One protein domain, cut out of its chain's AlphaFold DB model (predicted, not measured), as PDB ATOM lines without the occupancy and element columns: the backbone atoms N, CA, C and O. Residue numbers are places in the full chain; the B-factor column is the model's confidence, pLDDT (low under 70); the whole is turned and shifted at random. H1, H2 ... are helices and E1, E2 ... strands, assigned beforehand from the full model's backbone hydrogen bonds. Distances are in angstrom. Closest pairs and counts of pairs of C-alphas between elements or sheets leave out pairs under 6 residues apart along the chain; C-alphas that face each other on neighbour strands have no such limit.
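Overview. This is residues 26 to 85 of the 91 residues of an uncharacterized protein of Kribbella sp. VKM Ac-2573 (UniProt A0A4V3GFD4). There is little regular structure here: a small antiparallel sheet, E1, E2, E3 in order, at one end, and a wide loop reaching away from it, with short helix H1. The 60 printed residues, 22 in named elements, run E1, H1, E2, E3, mostly strand. The whole is loose, with a radius of gyration of the C-alphas of 14.4 A, and flat, spanning 39 by 30 by 13 A.

Along the chain. Find C-alpha 67 at (116.309, 99.205, 114.248); E2 runs 17.1 A to residue 73. E3, residues 79 to 84, ends at (124.263, 99.247, 118.020). E1 is residues 26 to 30, H1 residues 39 to 42.

Arrangement. Beside inner strand E2, antiparallel E1 has N 27 and O 71 within hydrogen-bond range, 2.8 A. Hairpin E2 and E3 has N 70 and O 83 at 2.9 A. H1, not on the sheet, is too short for an O i to N i+4 pair; its one O i to N i+3 pair is within range. Residues 37 to 38 pair antiparallel with 56 to 57.

Size, cuts and confidence. The printed part has no cut. Look along the long link H1 to E2, 24 residues: residues 44 to 49 stand free. pLDDT is under 70 at residues 40 to 53 and 76.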
ATOM      1  N   TRP A  26     122.313 110.252 108.984       82.44
ATOM      2  CA  TRP A  26     122.336 108.938 109.612       82.44
ATOM      3  C   TRP A  26     121.841 107.874 108.636       82.44
ATOM      4  O   TRP A  26     120.956 108.115 107.815       82.44
ATOM      5  N   VAL A  27     122.453 106.699 108.704       86.31
ATOM      6  CA  VAL A  27     122.077 105.512 107.941       86.31
ATOM      7  C   VAL A  27     121.771 104.412 108.945       86.31
ATOM      8  O   VAL A  27     122.670 103.986 109.667       86.31
ATOM      9  N   CYS A  28     120.521 103.960 108.984       86.31
ATOM     10  CA  CYS A  28     120.080 102.918 109.906       86.31
ATOM     11  C   CYS A  28     120.045 101.546 109.220       86.31
ATOM     12  O   CYS A  28     119.656 101.430 108.054       86.31
ATOM     13  N   GLU A  29     120.439 100.506 109.950       86.31
ATOM     14  CA  GLU A  29     120.180  99.110 109.606       86.31
ATOM     15  C   GLU A  29     118.873  98.690 110.280       86.31
ATOM     16  O   GLU A  29     118.736  98.780 111.499       86.31
ATOM     17  N   ILE A  30     117.901  98.264 109.476       85.44
ATOM     18  CA  ILE A  30     116.559  97.900 109.931       85.44
ATOM     19  C   ILE A  30     116.304  96.442 109.555       85.44
ATOM     20  O   ILE A  30     116.525  96.050 108.406       85.44
ATOM     21  N   ALA A  31     115.840  95.652 110.520       83.00
ATOM     22  CA  ALA A  31     115.260  94.345 110.260       83.00
ATOM     23  C   ALA A  31     113.823  94.544 109.774       83.00
ATOM     24  O   ALA A  31     113.048  95.246 110.414       83.00
ATOM     25  N   ASP A  32     113.484  93.968 108.622       77.38
ATOM     26  CA  ASP A  32     112.158  94.130 108.030       77.38
ATOM     27  C   ASP A  32     111.086  93.499 108.943       77.38
ATOM     28  O   ASP A  32     111.119  92.281 109.137       77.38
ATOM     29  N   PRO A  33     110.135  94.283 109.487       73.94
ATOM     30  CA  PRO A  33     109.023  93.751 110.278       73.94
ATOM     31  C   PRO A  33     108.025  92.920 109.446       73.94
ATOM     32  O   PRO A  33     107.136  92.288 110.011       73.94
ATOM     33  N   GLY A  34     108.137  92.911 108.112       77.31
ATOM     34  CA  GLY A  34     107.327  92.084 107.211       77.31
ATOM     35  C   GLY A  34     106.007  92.715 106.761       77.31
ATOM     36  O   GLY A  34     105.325  92.153 105.907       77.31
ATOM     37  N   ASN A  35     105.656  93.897 107.275       77.19
ATOM     38  CA  ASN A  35     104.462  94.664 106.893       77.19
ATOM     39  C   ASN A  35     104.757  95.803 105.893       77.19
ATOM     40  O   ASN A  35     103.894  96.639 105.633       77.19
ATOM     41  N   GLY A  36     105.971  95.858 105.342       79.25
ATOM     42  CA  GLY A  36     106.378  96.897 104.403       79.25
ATOM     43  C   GLY A  36     105.810  96.704 102.993       79.25
ATOM     44  O   GLY A  36     105.828  95.605 102.431       79.25
ATOM     45  N   ILE A  37     105.370  97.795 102.365       77.31
ATOM     46  CA  ILE A  37     104.881  97.808 100.979       77.31
ATOM     47  C   ILE A  37     106.036  98.151 100.040       77.31
ATOM     48  O   ILE A  37     106.695  99.178 100.187       77.31
ATOM     49  N   ARG A  38     106.267  97.322  99.015       76.62
ATOM     50  CA  ARG A  38     107.276  97.611  97.982       76.62
ATOM     51  C   ARG A  38     106.775  98.710  97.046       76.62
ATOM     52  O   ARG A  38     106.109  98.402  96.057       76.62
ATOM     53  N   ALA A  39     107.140  99.963  97.305       73.00
ATOM     54  CA  ALA A  39     106.649 101.131  96.561       73.00
ATOM     55  C   ALA A  39     106.802 100.975  95.035       73.00
ATOM     56  O   ALA A  39     105.874 101.240  94.270       73.00
ATOM     57  N   ASN A  40     107.926 100.409  94.584       69.56
ATOM     58  CA  ASN A  40     108.218 100.203  93.161       69.56
ATOM     59  C   ASN A  40     107.268  99.234  92.440       69.56
ATOM     60  O   ASN A  40     107.212  99.256  91.213       69.56
ATOM     61  N   LYS A  41     106.537  98.380  93.169       68.69
ATOM     62  CA  LYS A  41     105.530  97.481  92.582       68.69
ATOM     63  C   LYS A  41     104.168  98.148  92.391       68.69
ATOM     64  O   LYS A  41     103.390  97.669  91.576       68.69
ATOM     65  N   HIS A  42     103.885  99.212  93.138       67.06
ATOM     66  CA  HIS A  42     102.548  99.806  93.219       67.06
ATOM     67  C   HIS A  42     102.452 101.185  92.557       67.06
ATOM     68  O   HIS A  42     101.353 101.707  92.389       67.06
ATOM     69  N   LEU A  43     103.579 101.776  92.152       64.00
ATOM     70  CA  LEU A  43     103.600 103.089  91.516       64.00
ATOM     71  C   LEU A  43     103.544 102.998  89.981       64.00
ATOM     72  O   LEU A  43     104.232 102.161  89.385       64.00
ATOM     73  N   PRO A  44     102.767 103.878  89.317       60.41
ATOM     74  CA  PRO A  44     102.662 103.905  87.866       60.41
ATOM     75  C   PRO A  44     104.017 104.194  87.223       60.41
ATOM     76  O   PRO A  44     104.851 104.937  87.749       60.41
ATOM     77  N   LEU A  45     104.226 103.605  86.043       57.28
ATOM     78  CA  LEU A  45     105.540 103.524  85.417       57.28
ATOM     79  C   LEU A  45     106.162 104.894  85.053       57.28
ATOM     80  O   LEU A  45     107.352 104.958  84.756       57.28
ATOM     81  N   SER A  46     105.380 105.974  85.100       59.81
ATOM     82  CA  SER A  46     105.724 107.330  84.667       59.81
ATOM     83  C   SER A  46     106.538 108.166  85.668       59.81
ATOM     84  O   SER A  46     106.926 109.282  85.329       59.81
ATOM     85  N   LYS A  47     106.835 107.667  86.879       53.88
ATOM     86  CA  LYS A  47     107.675 108.377  87.870       53.88
ATOM     87  C   LYS A  47     109.070 107.732  87.998       53.88
ATOM     88  O   LYS A  47     109.245 106.813  88.797       53.88
ATOM     89  N   PRO A  48     110.084 108.199  87.242       50.75
ATOM     90  CA  PRO A  48     111.409 107.565  87.186       50.75
ATOM     91  C   PRO A  48     112.233 107.701  88.477       50.75
ATOM     92  O   PRO A  48     113.124 106.889  88.719       50.75
ATOM     93  N   VAL A  49     111.933 108.693  89.325       51.78
ATOM     94  CA  VAL A  49     112.763 109.069  90.489       51.78
ATOM     95  C   VAL A  49     112.864 107.959  91.546       51.78
ATOM     96  O   VAL A  49     113.887 107.856  92.215       51.78
ATOM     97  N   LEU A  50     111.859 107.083  91.652       52.56
ATOM     98  CA  LEU A  50     111.779 106.070  92.716       52.56
ATOM     99  C   LEU A  50     112.357 104.699  92.317       52.56
ATOM    100  O   LEU A  50     112.547 103.828  93.156       52.56
ATOM    101  N   ARG A  51     112.707 104.488  91.040       52.09
ATOM    102  CA  ARG A  51     113.143 103.161  90.560       52.09
ATOM    103  C   ARG A  51     114.605 102.823  90.786       52.09
ATOM    104  O   ARG A  51     114.968 101.654  90.686       52.09
ATOM    105  N   SER A  52     115.454 103.818  91.018       57.44
ATOM    106  CA  SER A  52     116.902 103.593  91.094       57.44
ATOM    107  C   SER A  52     117.325 102.837  92.358       57.44
ATOM    108  O   SER A  52     118.417 102.271  92.389       57.44
ATOM    109  N   ALA A  53     116.460 102.770  93.375       62.94
ATOM    110  CA  ALA A  53     116.678 101.995  94.587       62.94
ATOM    111  C   ALA A  53     115.419 101.194  94.963       62.94
ATOM    112  O   ALA A  53     114.303 101.677  94.771       62.94
ATOM    113  N   PRO A  54     115.562  99.970  95.502       70.94
ATOM    114  CA  PRO A  54     114.440  99.265  96.105       70.94
ATOM    115  C   PRO A  54     113.929 100.061  97.312       70.94
ATOM    116  O   PRO A  54     114.671 100.273  98.271       70.94
ATOM    117  N   GLU A  55     112.668 100.481  97.256       76.94
ATOM    118  CA  GLU A  55     111.999 101.221  98.327       76.94
ATOM    119  C   GLU A  55     110.893 100.376  98.971       76.94
ATOM    120  O   GLU A  55     110.126  99.688  98.284       76.94
ATOM    121  N   ILE A  56     110.845 100.428 100.303       79.44
ATOM    122  CA  ILE A  56     109.817  99.814 101.140       79.44
ATOM    123  C   ILE A  56     109.226 100.917 102.019       79.44
ATOM    124  O   ILE A  56     109.972 101.615 102.706       79.44
ATOM    125  N   SER A  57     107.906 101.068 101.982       80.69
ATOM    126  CA  SER A  57     107.157 102.055 102.762       80.69
ATOM    127  C   SER A  57     106.393 101.368 103.895       80.69
ATOM    128  O   SER A  57     105.839 100.287 103.700       80.69
ATOM    129  N   PHE A  58     106.340 102.013 105.060       80.25
ATOM    130  CA  PHE A  58     105.631 101.540 106.251       80.25
ATOM    131  C   PHE A  58     104.634 102.620 106.683       80.25
ATOM    132  O   PHE A  58     105.054 103.732 106.998       80.25
ATOM    133  N   GLU A  59     103.331 102.325 106.678       79.06
ATOM    134  CA  GLU A  59     102.280 103.335 106.919       79.06
ATOM    135  C   GLU A  59     102.342 103.953 108.325       79.06
ATOM    136  O   GLU A  59     102.139 105.153 108.480       79.06
ATOM    137  N   ALA A  60     102.678 103.151 109.339       80.50
ATOM    138  CA  ALA A  60     102.777 103.583 110.736       80.50
ATOM    139  C   ALA A  60     104.212 103.947 111.170       80.50
ATOM    140  O   ALA A  60     104.475 104.137 112.357       80.50
ATOM    141  N   GLY A  61     105.157 104.025 110.228       82.44
ATOM    142  CA  GLY A  61     106.583 104.134 110.539       82.44
ATOM    143  C   GLY A  61     107.197 102.810 111.007       82.44
ATOM    144  O   GLY A  61     106.651 101.734 110.764       82.44
ATOM    145  N   ILE A  62     108.373 102.891 111.637       82.50
ATOM    146  CA  ILE A  62     109.143 101.731 112.115       82.50
ATOM    147  C   ILE A  62     109.421 101.906 113.600       82.50
ATOM    148  O   ILE A  62     109.974 102.926 114.013       82.50
ATOM    149  N   ALA A  63     109.054 100.901 114.389       85.00
ATOM    150  CA  ALA A  63     109.298 100.905 115.819       85.00
ATOM    151  C   ALA A  63     110.794 100.652 116.135       85.00
ATOM    152  O   ALA A  63     111.468  99.943 115.374       85.00
ATOM    153  N   PRO A  64     111.349 101.235 117.218       84.44
ATOM    154  CA  PRO A  64     112.783 101.169 117.514       84.44
ATOM    155  C   PRO A  64     113.342  99.752 117.654       84.44
ATOM    156  O   PRO A  64     114.502  99.525 117.318       84.44
ATOM    157  N   GLU A  65     112.538  98.787 118.095       86.19
ATOM    158  CA  GLU A  65     112.939  97.389 118.267       86.19
ATOM    159  C   GLU A  65     113.309  96.680 116.954       86.19
ATOM    160  O   GLU A  65     113.988  95.652 116.982       86.19
ATOM    161  N   PHE A  66     112.928  97.247 115.805       83.69
ATOM    162  CA  PHE A  66     113.320  96.774 114.475       83.69
ATOM    163  C   PHE A  66     114.575  97.473 113.933       83.69
ATOM    164  O   PHE A  66     115.108  97.073 112.894       83.69
ATOM    165  N   ILE A  67     115.076  98.505 114.614       86.50
ATOM    166  CA  ILE A  67     116.309  99.205 114.248       86.50
ATOM    167  C   ILE A  67     117.471  98.501 114.940       86.50
ATOM    168  O   ILE A  67     117.561  98.508 116.164       86.50
ATOM    169  N   LYS A  68     118.374  97.913 114.161       85.12
ATOM    170  CA  LYS A  68     119.527  97.171 114.678       85.12
ATOM    171  C   LYS A  68     120.684  98.090 115.039       85.12
ATOM    172  O   LYS A  68     121.245  97.993 116.122       85.12
ATOM    173  N   SER A  69     121.034  98.994 114.130       85.94
ATOM    174  CA  SER A  69     122.157  99.907 114.316       85.94
ATOM    175  C   SER A  69     121.984 101.179 113.494       85.94
ATOM    176  O   SER A  69     121.159 101.249 112.578       85.94
ATOM    177  N   ALA A  70     122.772 102.201 113.810       86.06
ATOM    178  CA  ALA A  70     122.842 103.436 113.043       86.06
ATOM    179  C   ALA A  70     124.295 103.868 112.840       86.06
ATOM    180  O   ALA A  70     125.148 103.694 113.709       86.06
ATOM    181  N   ARG A  71     124.584 104.467 111.685       86.12
ATOM    182  CA  ARG A  71     125.898 105.025 111.363       86.12
ATOM    183  C   ARG A  71     125.757 106.427 110.815       86.12
ATOM    184  O   ARG A  71     124.987 106.663 109.884       86.12
ATOM    185  N   PHE A  72     126.553 107.343 111.339       82.88
ATOM    186  CA  PHE A  72     126.651 108.675 110.774       82.88
ATOM    187  C   PHE A  72     127.531 108.661 109.522       82.88
ATOM    188  O   PHE A  72     128.631 108.110 109.524       82.88
ATOM    189  N   THR A  73     127.072 109.299 108.452       79.31
ATOM    190  CA  THR A  73     127.900 109.626 107.291       79.31
ATOM    191  C   THR A  73     127.992 111.139 107.179       79.31
ATOM    192  O   THR A  73     126.977 111.804 106.967       79.31
ATOM    193  N   GLY A  74     129.201 111.662 107.344       72.56
ATOM    194  CA  GLY A  74     129.503 113.083 107.292       72.56
ATOM    195  C   GLY A  74     129.791 113.590 105.882       72.56
ATOM    196  O   GLY A  74     129.732 112.852 104.889       72.56
ATOM    197  N   LYS A  75     130.149 114.874 105.796       74.19
ATOM    198  CA  LYS A  75     130.619 115.480 104.545       74.19
ATOM    199  C   LYS A  75     131.838 114.726 104.009       74.19
ATOM    200  O   LYS A  75     132.597 114.125 104.765       74.19
ATOM    201  N   TRP A  76     132.014 114.754 102.688       68.31
ATOM    202  CA  TRP A  76     133.168 114.146 102.005       68.31
ATOM    203  C   TRP A  76     133.318 112.628 102.193       68.31
ATOM    204  O   TRP A  76     134.380 112.074 101.938       68.31
ATOM    205  N   GLY A  77     132.248 111.937 102.597       70.56
ATOM    206  CA  GLY A  77     132.251 110.481 102.735       70.56
ATOM    207  C   GLY A  77     132.844 109.970 104.047       70.56
ATOM    208  O   GLY A  77     133.015 108.758 104.175       70.56
ATOM    209  N   TRP A  78     133.110 110.850 105.024       77.12
ATOM    210  CA  TRP A  78     133.469 110.418 106.375       77.12
ATOM    211  C   TRP A  78     132.374 109.512 106.947       77.12
ATOM    212  O   TRP A  78     131.185 109.804 106.810       77.12
ATOM    213  N   GLN A  79     132.764 108.412 107.582       82.44
ATOM    214  CA  GLN A  79     131.836 107.502 108.247       82.44
ATOM    215  C   GLN A  79     132.202 107.437 109.723       82.44
ATOM    216  O   GLN A  79     133.332 107.096 110.066       82.44
ATOM    217  N   GLY A  80     131.240 107.776 110.572       79.75
ATOM    218  CA  GLY A  80     131.365 107.626 112.012       79.75
ATOM    219  C   GLY A  80     131.245 106.167 112.451       79.75
ATOM    220  O   GLY A  80     130.963 105.284 111.629       79.75
ATOM    221  N   PRO A  81     131.440 105.901 113.753       86.94
ATOM    222  CA  PRO A  81     131.245 104.571 114.308       86.94
ATOM    223  C   PRO A  81     129.803 104.096 114.093       86.94
ATOM    224  O   PRO A  81     128.867 104.893 113.998       86.94
ATOM    225  N   THR A  82     129.639 102.777 114.004       89.06
ATOM    226  CA  THR A  82     128.308 102.162 114.029       89.06
ATOM    227  C   THR A  82     127.871 102.046 115.485       89.06
ATOM    228  O   THR A  82     128.628 101.552 116.317       89.06
ATOM    229  N   ILE A  83     126.678 102.548 115.782       88.56
ATOM    230  CA  ILE A  83     126.051 102.497 117.100       88.56
ATOM    231  C   ILE A  83     125.018 101.378 117.054       88.56
ATOM    232  O   ILE A  83     124.064 101.455 116.280       88.56
ATOM    233  N   GLU A  84     125.221 100.343 117.863       90.69
ATOM    234  CA  GLU A  84     124.263  99.247 118.020       90.69
ATOM    235  C   GLU A  84     123.104  99.687 118.925       90.69
ATOM    236  O   GLU A  84     123.312 100.386 119.920       90.69
ATOM    237  N   ASN A  85     121.882  99.281 118.587       86.81
ATOM    238  CA  ASN A  85     120.703  99.533 119.406       86.81
ATOM    239  C   ASN A  85     120.514  98.385 120.414       86.81
ATOM    240  O   ASN A  85     120.135  97.285 120.008       86.81
TER     241      ASN A  85